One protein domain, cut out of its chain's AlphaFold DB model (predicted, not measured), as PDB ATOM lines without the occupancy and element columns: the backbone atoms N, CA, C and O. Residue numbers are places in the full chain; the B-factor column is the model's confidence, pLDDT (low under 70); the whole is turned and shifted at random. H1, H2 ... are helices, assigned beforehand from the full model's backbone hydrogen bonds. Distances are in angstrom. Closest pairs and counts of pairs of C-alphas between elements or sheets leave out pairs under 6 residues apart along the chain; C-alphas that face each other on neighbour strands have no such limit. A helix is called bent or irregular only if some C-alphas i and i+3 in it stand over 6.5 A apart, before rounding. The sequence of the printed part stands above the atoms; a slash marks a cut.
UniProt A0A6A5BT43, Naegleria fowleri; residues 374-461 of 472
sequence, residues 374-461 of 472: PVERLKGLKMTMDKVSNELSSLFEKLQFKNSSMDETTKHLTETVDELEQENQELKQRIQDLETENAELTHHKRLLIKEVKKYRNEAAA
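What this domain is: This is residues 374 to 461 of the 472 residues of a protein of Naegleria fowleri (UniProt A0A6A5BT43). Picture one very long helix, H2, with a helix about half as many residues long, H1, folded back loosely beside it; the two run opposite ways with few contacts between them. They are joined at one end of the shape by a short loop, and at the other end residues 439 to 461 of H2 stick out as a free arm that makes much of the length. The printed part has 88 residues with two named helices, H1 then H2, and no named strand; the class is all helix. The whole is extended, with a radius of gyration of the C-alphas of 23.6 A and spans of 84 by 17 by 15 A.

How they stand to each other: Start with H1, residues 374 to 400, and go on over the short link, residues 401 to 406, into H2, residues 407 to 461. The two helices are close but not clearly touching, with 1 pair of C-alphas within 8 A. Look for that closest pair at Val 375 and Glu 435, whose C-alphas are 8.0 A apart. The centres of H1 and H2 are 19.1 A apart. Their lines stand at a shallow tilt of 20 degrees, and they run opposite ways. Along the backbone of H2, every O i to N i+4 pair is within hydrogen-bond range; in H1, 22 of 23 are.

Where its parts are: Find C-alpha 374 at (29.298, 0.101, -7.480); from there H1 runs 38.7 A to C-alpha 400 at (59.412, -9.955, -29.575). H2 begins at C-alpha 407, at (61.095, -2.111, -36.278), and runs 80.4 A to C-alpha 461 at (17.086, 7.295, 30.401). Neither helix is bent.

The domain as a whole: The two C-alphas farthest apart are those of Ser 405 and Ala 461, at 84.5 A. Residues 401 to 409, of which 407 to 409 belong to H2, stand free, as do residues 439 to 461. The printed part has no cut. Its mean pLDDT is 73.2, and 31 residues are under 70, among them 374 to 381 and 398 to 410.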
ATOM      1  N   PRO A 374      28.391  -0.167  -6.361       58.81
ATOM      2  CA  PRO A 374      29.298   0.101  -7.480       58.81
ATOM      3  C   PRO A 374      30.762  -0.279  -7.210       58.81
ATOM      4  O   PRO A 374      31.476  -0.647  -8.139       58.81
ATOM      5  N   VAL A 375      31.211  -0.219  -5.949       55.44
ATOM      6  CA  VAL A 375      32.625  -0.398  -5.570       55.44
ATOM      7  C   VAL A 375      33.071  -1.855  -5.709       55.44
ATOM      8  O   VAL A 375      34.108  -2.125  -6.307       55.44
ATOM      9  N   GLU A 376      32.268  -2.819  -5.252       61.47
ATOM     10  CA  GLU A 376      32.586  -4.244  -5.468       61.47
ATOM     11  C   GLU A 376      32.512  -4.630  -6.957       61.47
ATOM     12  O   GLU A 376      33.266  -5.486  -7.425       61.47
ATOM     13  N   ARG A 377      31.673  -3.942  -7.743       61.06
ATOM     14  CA  ARG A 377      31.613  -4.132  -9.198       61.06
ATOM     15  C   ARG A 377      32.857  -3.573  -9.904       61.06
ATOM     16  O   ARG A 377      33.370  -4.223 -10.813       61.06
ATOM     17  N   LEU A 378      33.392  -2.440  -9.438       62.09
ATOM     18  CA  LEU A 378      34.688  -1.897  -9.867       62.09
ATOM     19  C   LEU A 378      35.853  -2.843  -9.522       62.09
ATOM     20  O   LEU A 378      36.701  -3.075 -10.380       62.09
ATOM     21  N   LYS A 379      35.867  -3.472  -8.337       64.12
ATOM     22  CA  LYS A 379      36.871  -4.499  -7.978       64.12
ATOM     23  C   LYS A 379      36.851  -5.710  -8.914       64.12
ATOM     24  O   LYS A 379      37.900  -6.125  -9.405       64.12
ATOM     25  N   GLY A 380      35.667  -6.262  -9.197       66.31
ATOM     26  CA  GLY A 380      35.519  -7.390 -10.127       66.31
ATOM     27  C   GLY A 380      35.970  -7.045 -11.553       66.31
ATOM     28  O   GLY A 380      36.614  -7.857 -12.225       66.31
ATOM     29  N   LEU A 381      35.700  -5.813 -11.992       66.56
ATOM     30  CA  LEU A 381      36.169  -5.291 -13.274       66.56
ATOM     31  C   LEU A 381      37.696  -5.106 -13.287       66.56
ATOM     32  O   LEU A 381      38.346  -5.565 -14.224       66.56
ATOM     33  N   LYS A 382      38.285  -4.555 -12.215       70.25
ATOM     34  CA  LYS A 382      39.741  -4.420 -12.036       70.25
ATOM     35  C   LYS A 382      40.454  -5.775 -12.111       70.25
ATOM     36  O   LYS A 382      41.377  -5.915 -12.905       70.25
ATOM     37  N   MET A 383      39.994  -6.793 -11.372       67.94
ATOM     38  CA  MET A 383      40.560  -8.153 -11.453       67.94
ATOM     39  C   MET A 383      40.494  -8.744 -12.868       67.94
ATOM     40  O   MET A 383      41.390  -9.481 -13.283       67.94
ATOM     41  N   THR A 384      39.437  -8.429 -13.620       68.50
ATOM     42  CA  THR A 384      39.285  -8.877 -15.012       68.50
ATOM     43  C   THR A 384      40.265  -8.146 -15.935       68.50
ATOM     44  O   THR A 384      40.874  -8.775 -16.798       68.50
ATOM     45  N   MET A 385      40.468  -6.844 -15.721       66.00
ATOM     46  CA  MET A 385      41.411  -6.011 -16.469       66.00
ATOM     47  C   MET A 385      42.870  -6.412 -16.205       66.00
ATOM     48  O   MET A 385      43.606  -6.646 -17.159       66.00
ATOM     49  N   ASP A 386      43.257  -6.606 -14.939       69.25
ATOM     50  CA  ASP A 386      44.580  -7.119 -14.545       69.25
ATOM     51  C   ASP A 386      44.884  -8.469 -15.232       69.25
ATOM     52  O   ASP A 386      45.986  -8.691 -15.732       69.25
ATOM     53  N   LYS A 387      43.886  -9.358 -15.343       69.25
ATOM     54  CA  LYS A 387      44.037 -10.646 -16.035       69.25
ATOM     55  C   LYS A 387      44.218 -10.506 -17.553       69.25
ATOM     56  O   LYS A 387      45.069 -11.188 -18.118       69.25
ATOM     57  N   VAL A 388      43.452  -9.629 -18.206       71.69
ATOM     58  CA  VAL A 388      43.599  -9.352 -19.649       71.69
ATOM     59  C   VAL A 388      44.951  -8.698 -19.951       71.69
ATOM     60  O   VAL A 388      45.568  -9.048 -20.955       71.69
ATOM     61  N   SER A 389      45.443  -7.824 -19.065       71.75
ATOM     62  CA  SER A 389      46.782  -7.225 -19.159       71.75
ATOM     63  C   SER A 389      47.865  -8.306 -19.188       71.75
ATOM     64  O   SER A 389      48.643  -8.375 -20.133       71.75
ATOM     65  N   ASN A 390      47.845  -9.234 -18.226       71.81
ATOM     66  CA  ASN A 390      48.832 -10.316 -18.145       71.81
ATOM     67  C   ASN A 390      48.788 -11.263 -19.365       71.81
ATOM     68  O   ASN A 390      49.828 -11.740 -19.825       71.81
ATOM     69  N   GLU A 391      47.598 -11.530 -19.918       70.94
ATOM     70  CA  GLU A 391      47.455 -12.297 -21.165       70.94
ATOM     71  C   GLU A 391      48.002 -11.533 -22.391       70.94
ATOM     72  O   GLU A 391      48.560 -12.164 -23.291       70.94
ATOM     73  N   LEU A 392      47.910 -10.197 -22.420       69.25
ATOM     74  CA  LEU A 392      48.501  -9.351 -23.464       69.25
ATOM     75  C   LEU A 392      50.031  -9.287 -23.366       69.25
ATOM     76  O   LEU A 392      50.694  -9.558 -24.368       69.25
ATOM     77  N   SER A 393      50.601  -9.021 -22.187       73.75
ATOM     78  CA  SER A 393      52.059  -8.983 -21.987       73.75
ATOM     79  C   SER A 393      52.702 -10.314 -22.395       73.75
ATOM     80  O   SER A 393      53.666 -10.341 -23.159       73.75
ATOM     81  N   SER A 394      52.085 -11.443 -22.020       72.31
ATOM     82  CA  SER A 394      52.576 -12.767 -22.415       72.31
ATOM     83  C   SER A 394      52.374 -13.094 -23.906       72.31
ATOM     84  O   SER A 394      52.987 -14.032 -24.420       72.31
ATOM     85  N   LEU A 395      51.532 -12.363 -24.644       66.88
ATOM     86  CA  LEU A 395      51.491 -12.431 -26.111       66.88
ATOM     87  C   LEU A 395      52.556 -11.525 -26.747       66.88
ATOM     88  O   LEU A 395      53.122 -11.900 -27.772       66.88
ATOM     89  N   PHE A 396      52.866 -10.386 -26.127       68.50
ATOM     90  CA  PHE A 396      53.880  -9.435 -26.580       68.50
ATOM     91  C   PHE A 396      55.303 -10.013 -26.492       68.50
ATOM     92  O   PHE A 396      56.025  -9.989 -27.489       68.50
ATOM     93  N   GLU A 397      55.670 -10.670 -25.385       70.38
ATOM     94  CA  GLU A 397      56.940 -11.419 -25.264       70.38
ATOM     95  C   GLU A 397      57.118 -12.447 -26.399       70.38
ATOM     96  O   GLU A 397      58.177 -12.552 -27.023       70.38
ATOM     97  N   LYS A 398      56.045 -13.187 -26.718       65.06
ATOM     98  CA  LYS A 398      56.033 -14.214 -27.775       65.06
ATOM     99  C   LYS A 398      56.113 -13.628 -29.191       65.06
ATOM    100  O   LYS A 398      56.389 -14.377 -30.130       65.06
ATOM    101  N   LEU A 399      55.875 -12.325 -29.354       58.38
ATOM    102  CA  LEU A 399      56.075 -11.590 -30.605       58.38
ATOM    103  C   LEU A 399      57.491 -11.013 -30.694       58.38
ATOM    104  O   LEU A 399      58.114 -11.146 -31.747       58.38
ATOM    105  N   GLN A 400      58.031 -10.455 -29.602       57.34
ATOM    106  CA  GLN A 400      59.412  -9.955 -29.575       57.34
ATOM    107  C   GLN A 400      60.432 -11.058 -29.894       57.34
ATOM    108  O   GLN A 400      61.342 -10.836 -30.687       57.34
ATOM    109  N   PHE A 401      60.222 -12.286 -29.404       51.16
ATOM    110  CA  PHE A 401      61.074 -13.438 -29.736       51.16
ATOM    111  C   PHE A 401      61.052 -13.846 -31.231       51.16
ATOM    112  O   PHE A 401      61.757 -14.772 -31.628       51.16
ATOM    113  N   LYS A 402      60.223 -13.214 -32.080       54.16
ATOM    114  CA  LYS A 402      59.987 -13.663 -33.464       54.16
ATOM    115  C   LYS A 402      60.085 -12.582 -34.548       54.16
ATOM    116  O   LYS A 402      59.944 -12.923 -35.720       54.16
ATOM    117  N   ASN A 403      60.354 -11.323 -34.200       48.06
ATOM    118  CA  ASN A 403      60.438 -10.213 -35.157       48.06
ATOM    119  C   ASN A 403      61.734  -9.400 -34.982       48.06
ATOM    120  O   ASN A 403      61.812  -8.526 -34.128       48.06
ATOM    121  N   SER A 404      62.711  -9.620 -35.867       48.22
ATOM    122  CA  SER A 404      63.883  -8.737 -36.061       48.22
ATOM    123  C   SER A 404      63.878  -8.112 -37.464       48.22
ATOM    124  O   SER A 404      64.898  -8.064 -38.146       48.22
ATOM    125  N   SER A 405      62.687  -7.751 -37.961       48.41
ATOM    126  CA  SER A 405      62.494  -7.224 -39.322       48.41
ATOM    127  C   SER A 405      61.182  -6.432 -39.475       48.41
ATOM    128  O   SER A 405      60.475  -6.562 -40.473       48.41
ATOM    129  N   MET A 406      60.790  -5.655 -38.455       52.88
ATOM    130  CA  MET A 406      59.562  -4.837 -38.510       52.88
ATOM    131  C   MET A 406      59.601  -3.622 -37.559       52.88
ATOM    132  O   MET A 406      58.587  -3.270 -36.949       52.88
ATOM    133  N   ASP A 407      60.778  -3.017 -37.392       60.97
ATOM    134  CA  ASP A 407      61.095  -2.111 -36.278       60.97
ATOM    135  C   ASP A 407      60.142  -0.922 -36.141       60.97
ATOM    136  O   ASP A 407      59.645  -0.683 -35.049       60.97
ATOM    137  N   GLU A 408      59.835  -0.194 -37.214       57.78
ATOM    138  CA  GLU A 408      59.154   1.106 -37.104       57.78
ATOM    139  C   GLU A 408      57.685   0.990 -36.656       57.78
ATOM    140  O   GLU A 408      57.254   1.675 -35.727       57.78
ATOM    141  N   THR A 409      56.923   0.046 -37.222       59.31
ATOM    142  CA  THR A 409      55.559  -0.247 -36.743       59.31
ATOM    143  C   THR A 409      55.548  -1.000 -35.417       59.31
ATOM    144  O   THR A 409      54.585  -0.869 -34.668       59.31
ATOM    145  N   THR A 410      56.592  -1.781 -35.106       66.62
ATOM    146  CA  THR A 410      56.712  -2.432 -33.789       66.62
ATOM    147  C   THR A 410      56.979  -1.388 -32.709       66.62
ATOM    148  O   THR A 410      56.324  -1.420 -31.677       66.62
ATOM    149  N   LYS A 411      57.855  -0.414 -32.978       74.69
ATOM    150  CA  LYS A 411      58.176   0.706 -32.092       74.69
ATOM    151  C   LYS A 411      56.936   1.538 -31.762       74.69
ATOM    152  O   LYS A 411      56.646   1.700 -30.584       74.69
ATOM    153  N   HIS A 412      56.168   1.976 -32.765       67.69
ATOM    154  CA  HIS A 412      54.914   2.703 -32.517       67.69
ATOM    155  C   HIS A 412      53.928   1.856 -31.690       67.69
ATOM    156  O   HIS A 412      53.220   2.391 -30.837       67.69
ATOM    157  N   LEU A 413      53.871   0.534 -31.911       69.25
ATOM    158  CA  LEU A 413      53.058  -0.367 -31.088       69.25
ATOM    159  C   LEU A 413      53.534  -0.404 -29.632       69.25
ATOM    160  O   LEU A 413      52.693  -0.316 -28.746       69.25
ATOM    161  N   THR A 414      54.845  -0.512 -29.394       76.50
ATOM    162  CA  THR A 414      55.443  -0.464 -28.052       76.50
ATOM    163  C   THR A 414      55.113   0.860 -27.369       76.50
ATOM    164  O   THR A 414      54.510   0.840 -26.309       76.50
ATOM    165  N   GLU A 415      55.365   1.997 -28.023       80.69
ATOM    166  CA  GLU A 415      55.068   3.335 -27.483       80.69
ATOM    167  C   GLU A 415      53.572   3.486 -27.124       80.69
ATOM    168  O   GLU A 415      53.237   3.991 -26.058       80.69
ATOM    169  N   THR A 416      52.658   2.948 -27.947       76.12
ATOM    170  CA  THR A 416      51.207   2.942 -27.647       76.12
ATOM    171  C   THR A 416      50.831   1.980 -26.506       76.12
ATOM    172  O   THR A 416      49.845   2.208 -25.807       76.12
ATOM    173  N   VAL A 417      51.568   0.881 -26.321       74.94
ATOM    174  CA  VAL A 417      51.362  -0.066 -25.211       74.94
ATOM    175  C   VAL A 417      51.879   0.523 -23.900       74.94
ATOM    176  O   VAL A 417      51.171   0.434 -22.901       74.94
ATOM    177  N   ASP A 418      53.037   1.179 -23.918       79.38
ATOM    178  CA  ASP A 418      53.649   1.823 -22.754       79.38
ATOM    179  C   ASP A 418      52.764   2.972 -22.226       79.38
ATOM    180  O   ASP A 418      52.499   3.044 -21.023       79.38
ATOM    181  N   GLU A 419      52.214   3.817 -23.115       82.38
ATOM    182  CA  GLU A 419      51.227   4.853 -22.756       82.38
ATOM    183  C   GLU A 419      49.969   4.257 -22.093       82.38
ATOM    184  O   GLU A 419      49.503   4.746 -21.060       82.38
ATOM    185  N   LEU A 420      49.428   3.166 -22.653       74.25
ATOM    186  CA  LEU A 420      48.259   2.480 -22.096       74.25
ATOM    187  C   LEU A 420      48.570   1.766 -20.773       74.25
ATOM    188  O   LEU A 420      47.690   1.668 -19.915       74.25
ATOM    189  N   GLU A 421      49.790   1.265 -20.575       81.12
ATOM    190  CA  GLU A 421      50.216   0.677 -19.303       81.12
ATOM    191  C   GLU A 421      50.395   1.760 -18.224       81.12
ATOM    192  O   GLU A 421      49.965   1.541 -17.088       81.12
ATOM    193  N   GLN A 422      50.889   2.955 -18.573       86.69
ATOM    194  CA  GLN A 422      50.902   4.106 -17.662       86.69
ATOM    195  C   GLN A 422      49.477   4.539 -17.266       86.69
ATOM    196  O   GLN A 422      49.193   4.635 -16.069       86.69
ATOM    197  N   GLU A 423      48.553   4.730 -18.221       82.69
ATOM    198  CA  GLU A 423      47.153   5.090 -17.913       82.69
ATOM    199  C   GLU A 423      46.505   4.036 -16.987       82.69
ATOM    200  O   GLU A 423      45.798   4.366 -16.031       82.69
ATOM    201  N   ASN A 424      46.815   2.750 -17.194       74.69
ATOM    202  CA  ASN A 424      46.375   1.673 -16.306       74.69
ATOM    203  C   ASN A 424      46.989   1.746 -14.896       74.69
ATOM    204  O   ASN A 424      46.309   1.382 -13.935       74.69
ATOM    205  N   GLN A 425      48.238   2.187 -14.735       85.12
ATOM    206  CA  GLN A 425      48.856   2.375 -13.416       85.12
ATOM    207  C   GLN A 425      48.228   3.555 -12.661       85.12
ATOM    208  O   GLN A 425      47.881   3.409 -11.486       85.12
ATOM    209  N   GLU A 426      47.977   4.677 -13.339       85.69
ATOM    210  CA  GLU A 426      47.290   5.838 -12.756       85.69
ATOM    211  C   GLU A 426      45.853   5.488 -12.324       85.69
ATOM    212  O   GLU A 426      45.441   5.793 -11.200       85.69
ATOM    213  N   LEU A 427      45.112   4.738 -13.150       78.88
ATOM    214  CA  LEU A 427      43.786   4.216 -12.792       78.88
ATOM    215  C   LEU A 427      43.829   3.235 -11.607       78.88
ATOM    216  O   LEU A 427      42.940   3.271 -10.753       78.88
ATOM    217  N   LYS A 428      44.856   2.376 -11.509       80.31
ATOM    218  CA  LYS A 428      45.040   1.461 -10.363       80.31
ATOM    219  C   LYS A 428      45.261   2.232  -9.061       80.31
ATOM    220  O   LYS A 428      44.597   1.912  -8.073       80.31
ATOM    221  N   GLN A 429      46.115   3.258  -9.072       87.38
ATOM    222  CA  GLN A 429      46.328   4.126  -7.911       87.38
ATOM    223  C   GLN A 429      45.033   4.851  -7.525       87.38
ATOM    224  O   GLN A 429      44.615   4.793  -6.370       87.38
ATOM    225  N   ARG A 430      44.324   5.444  -8.496       85.56
ATOM    226  CA  ARG A 430      43.087   6.185  -8.218       85.56
ATOM    227  C   ARG A 430      41.977   5.309  -7.624       85.56
ATOM    228  O   ARG A 430      41.198   5.791  -6.802       85.56
ATOM    229  N   ILE A 431      41.909   4.026  -7.991       78.50
ATOM    230  CA  ILE A 431      40.999   3.058  -7.354       78.50
ATOM    231  C   ILE A 431      41.406   2.802  -5.893       78.50
ATOM    232  O   ILE A 431      40.536   2.806  -5.025       78.50
ATOM    233  N   GLN A 432      42.699   2.633  -5.602       87.00
ATOM    234  CA  GLN A 432      43.198   2.425  -4.236       87.00
ATOM    235  C   GLN A 432      42.932   3.637  -3.320       87.00
ATOM    236  O   GLN A 432      42.560   3.466  -2.153       87.00
ATOM    237  N   ASP A 433      43.042   4.860  -3.847       84.25
ATOM    238  CA  ASP A 433      42.670   6.083  -3.124       84.25
ATOM    239  C   ASP A 433      41.179   6.065  -2.738       84.25
ATOM    240  O   ASP A 433      40.820   6.302  -1.584       84.25
ATOM    241  N   LEU A 434      40.301   5.722  -3.692       78.00
ATOM    242  CA  LEU A 434      38.848   5.649  -3.491       78.00
ATOM    243  C   LEU A 434      38.436   4.516  -2.536       78.00
ATOM    244  O   LEU A 434      37.483   4.669  -1.769       78.00
ATOM    245  N   GLU A 435      39.147   3.385  -2.536       81.81
ATOM    246  CA  GLU A 435      38.956   2.326  -1.537       81.81
ATOM    247  C   GLU A 435      39.314   2.806  -0.123       81.81
ATOM    248  O   GLU A 435      38.600   2.486   0.833       81.81
ATOM    249  N   THR A 436      40.362   3.626  -0.001       87.56
ATOM    250  CA  THR A 436      40.797   4.230   1.267       87.56
ATOM    251  C   THR A 436      39.777   5.258   1.769       87.56
ATOM    252  O   THR A 436      39.290   5.141   2.895       87.56
ATOM    253  N   GLU A 437      39.342   6.192   0.915       84.69
ATOM    254  CA  GLU A 437      38.302   7.188   1.232       84.69
ATOM    255  C   GLU A 437      36.981   6.516   1.666       84.69
ATOM    256  O   GLU A 437      36.340   6.912   2.644       84.69
ATOM    257  N   ASN A 438      36.584   5.432   0.990       75.69
ATOM    258  CA  ASN A 438      35.389   4.661   1.338       75.69
ATOM    259  C   ASN A 438      35.542   3.893   2.671       75.69
ATOM    260  O   ASN A 438      34.571   3.751   3.428       75.69
ATOM    261  N   ALA A 439      36.749   3.431   3.011       84.31
ATOM    262  CA  ALA A 439      37.035   2.835   4.316       84.31
ATOM    263  C   ALA A 439      36.905   3.870   5.452       84.31
ATOM    264  O   ALA A 439      36.275   3.580   6.476       84.31
ATOM    265  N   GLU A 440      37.401   5.095   5.252       86.31
ATOM    266  CA  GLU A 440      37.241   6.215   6.190       86.31
ATOM    267  C   GLU A 440      35.775   6.644   6.339       86.31
ATOM    268  O   GLU A 440      35.258   6.732   7.458       86.31
ATOM    269  N   LEU A 441      35.047   6.812   5.230       76.81
ATOM    270  CA  LEU A 441      33.604   7.093   5.235       76.81
ATOM    271  C   LEU A 441      32.807   5.997   5.953       76.81
ATOM    272  O   LEU A 441      31.863   6.292   6.699       76.81
ATOM    273  N   THR A 442      33.207   4.734   5.792       81.25
ATOM    274  CA  THR A 442      32.633   3.589   6.510       81.25
ATOM    275  C   THR A 442      32.966   3.627   8.003       81.25
ATOM    276  O   THR A 442      32.090   3.342   8.828       81.25
ATOM    277  N   HIS A 443      34.179   4.032   8.388       86.25
ATOM    278  CA  HIS A 443      34.549   4.250   9.787       86.25
ATOM    279  C   HIS A 443      33.710   5.376  10.413       86.25
ATOM    280  O   HIS A 443      33.061   5.167  11.439       86.25
ATOM    281  N   HIS A 444      33.626   6.539   9.764       81.38
ATOM    282  CA  HIS A 444      32.839   7.680  10.241       81.38
ATOM    283  C   HIS A 444      31.337   7.364  10.321       81.38
ATOM    284  O   HIS A 444      30.648   7.743  11.268       81.38
ATOM    285  N   LYS A 445      30.810   6.565   9.382       78.88
ATOM    286  CA  LYS A 445      29.445   6.013   9.456       78.88
ATOM    287  C   LYS A 445      29.244   5.144  10.706       78.88
ATOM    288  O   LYS A 445      28.197   5.259  11.340       78.88
ATOM    289  N   ARG A 446      30.225   4.323  11.105       83.38
ATOM    290  CA  ARG A 446      30.171   3.540  12.358       83.38
ATOM    291  C   ARG A 446      30.223   4.434  13.603       83.38
ATOM    292  O   ARG A 446      29.495   4.148  14.550       83.38
ATOM    293  N   LEU A 447      31.024   5.504  13.604       86.50
ATOM    294  CA  LEU A 447      31.075   6.473  14.710       86.50
ATOM    295  C   LEU A 447      29.735   7.199  14.889       86.50
ATOM    296  O   LEU A 447      29.167   7.167  15.977       86.50
ATOM    297  N   LEU A 448      29.159   7.743  13.816       75.06
ATOM    298  CA  LEU A 448      27.849   8.405  13.869       75.06
ATOM    299  C   LEU A 448      26.720   7.454  14.311       75.06
ATOM    300  O   LEU A 448      25.827   7.864  15.046       75.06
ATOM    301  N   ILE A 449      26.776   6.167  13.944       81.19
ATOM    302  CA  ILE A 449      25.832   5.150  14.448       81.19
ATOM    303  C   ILE A 449      26.001   4.906  15.960       81.19
ATOM    304  O   ILE A 449      25.006   4.635  16.634       81.19
ATOM    305  N   LYS A 450      27.219   5.000  16.516       86.38
ATOM    306  CA  LYS A 450      27.430   4.959  17.975       86.38
ATOM    307  C   LYS A 450      26.849   6.204  18.647       86.38
ATOM    308  O   LYS A 450      26.111   6.058  19.615       86.38
ATOM    309  N   GLU A 451      27.108   7.392  18.104       85.00
ATOM    310  CA  GLU A 451      26.661   8.658  18.700       85.00
ATOM    311  C   GLU A 451      25.127   8.792  18.691       85.00
ATOM    312  O   GLU A 451      24.520   9.110  19.710       85.00
ATOM    313  N   VAL A 452      24.463   8.424  17.588       79.50
ATOM    314  CA  VAL A 452      22.990   8.382  17.511       79.50
ATOM    315  C   VAL A 452      22.395   7.353  18.482       79.50
ATOM    316  O   VAL A 452      21.342   7.601  19.068       79.50
ATOM    317  N   LYS A 453      23.056   6.205  18.702       82.62
ATOM    318  CA  LYS A 453      22.631   5.233  19.727       82.62
ATOM    319  C   LYS A 453      22.807   5.779  21.145       82.62
ATOM    320  O   LYS A 453      21.915   5.585  21.962       82.62
ATOM    321  N   LYS A 454      23.912   6.475  21.423       86.56
ATOM    322  CA  LYS A 454      24.176   7.138  22.705       86.56
ATOM    323  C   LYS A 454      23.082   8.164  23.024       86.56
ATOM    324  O   LYS A 454      22.385   7.973  24.015       86.56
ATOM    325  N   TYR A 455      22.823   9.130  22.139       80.94
ATOM    326  CA  TYR A 455      21.751  10.117  22.345       80.94
ATOM    327  C   TYR A 455      20.364   9.476  22.508       80.94
ATOM    328  O   TYR A 455      19.555   9.936  23.311       80.94
ATOM    329  N   ARG A 456      20.076   8.382  21.787       79.56
ATOM    330  CA  ARG A 456      18.810   7.644  21.934       79.56
ATOM    331  C   ARG A 456      18.682   6.961  23.299       79.56
ATOM    332  O   ARG A 456      17.587   6.936  23.855       79.56
ATOM    333  N   ASN A 457      19.780   6.437  23.840       78.56
ATOM    334  CA  ASN A 457      19.821   5.839  25.174       78.56
ATOM    335  C   ASN A 457      19.738   6.908  26.276       78.56
ATOM    336  O   ASN A 457      19.030   6.707  27.256       78.56
ATOM    337  N   GLU A 458      20.406   8.051  26.102       80.31
ATOM    338  CA  GLU A 458      20.342   9.201  27.018       80.31
ATOM    339  C   GLU A 458      18.921   9.791  27.074       80.31
ATOM    340  O   GLU A 458      18.384  10.008  28.160       80.31
ATOM    341  N   ALA A 459      18.258   9.949  25.923       72.62
ATOM    342  CA  ALA A 459      16.857  10.371  25.853       72.62
ATOM    343  C   ALA A 459      15.899   9.353  26.500       72.62
ATOM    344  O   ALA A 459      14.972   9.745  27.212       72.62
ATOM    345  N   ALA A 460      16.132   8.050  26.303       72.75
ATOM    346  CA  ALA A 460      15.358   7.001  26.966       72.75
ATOM    347  C   ALA A 460      15.539   7.045  28.495       72.75
ATOM    348  O   ALA A 460      14.548   7.049  29.224       72.75
ATOM    349  N   ALA A 461      16.780   7.169  28.978       74.19
ATOM    350  CA  ALA A 461      17.086   7.295  30.401       74.19
ATOM    351  C   ALA A 461      16.400   8.525  31.025       74.19
ATOM    352  O   ALA A 461      15.728   8.394  32.048       74.19
TER     353      ALA A 461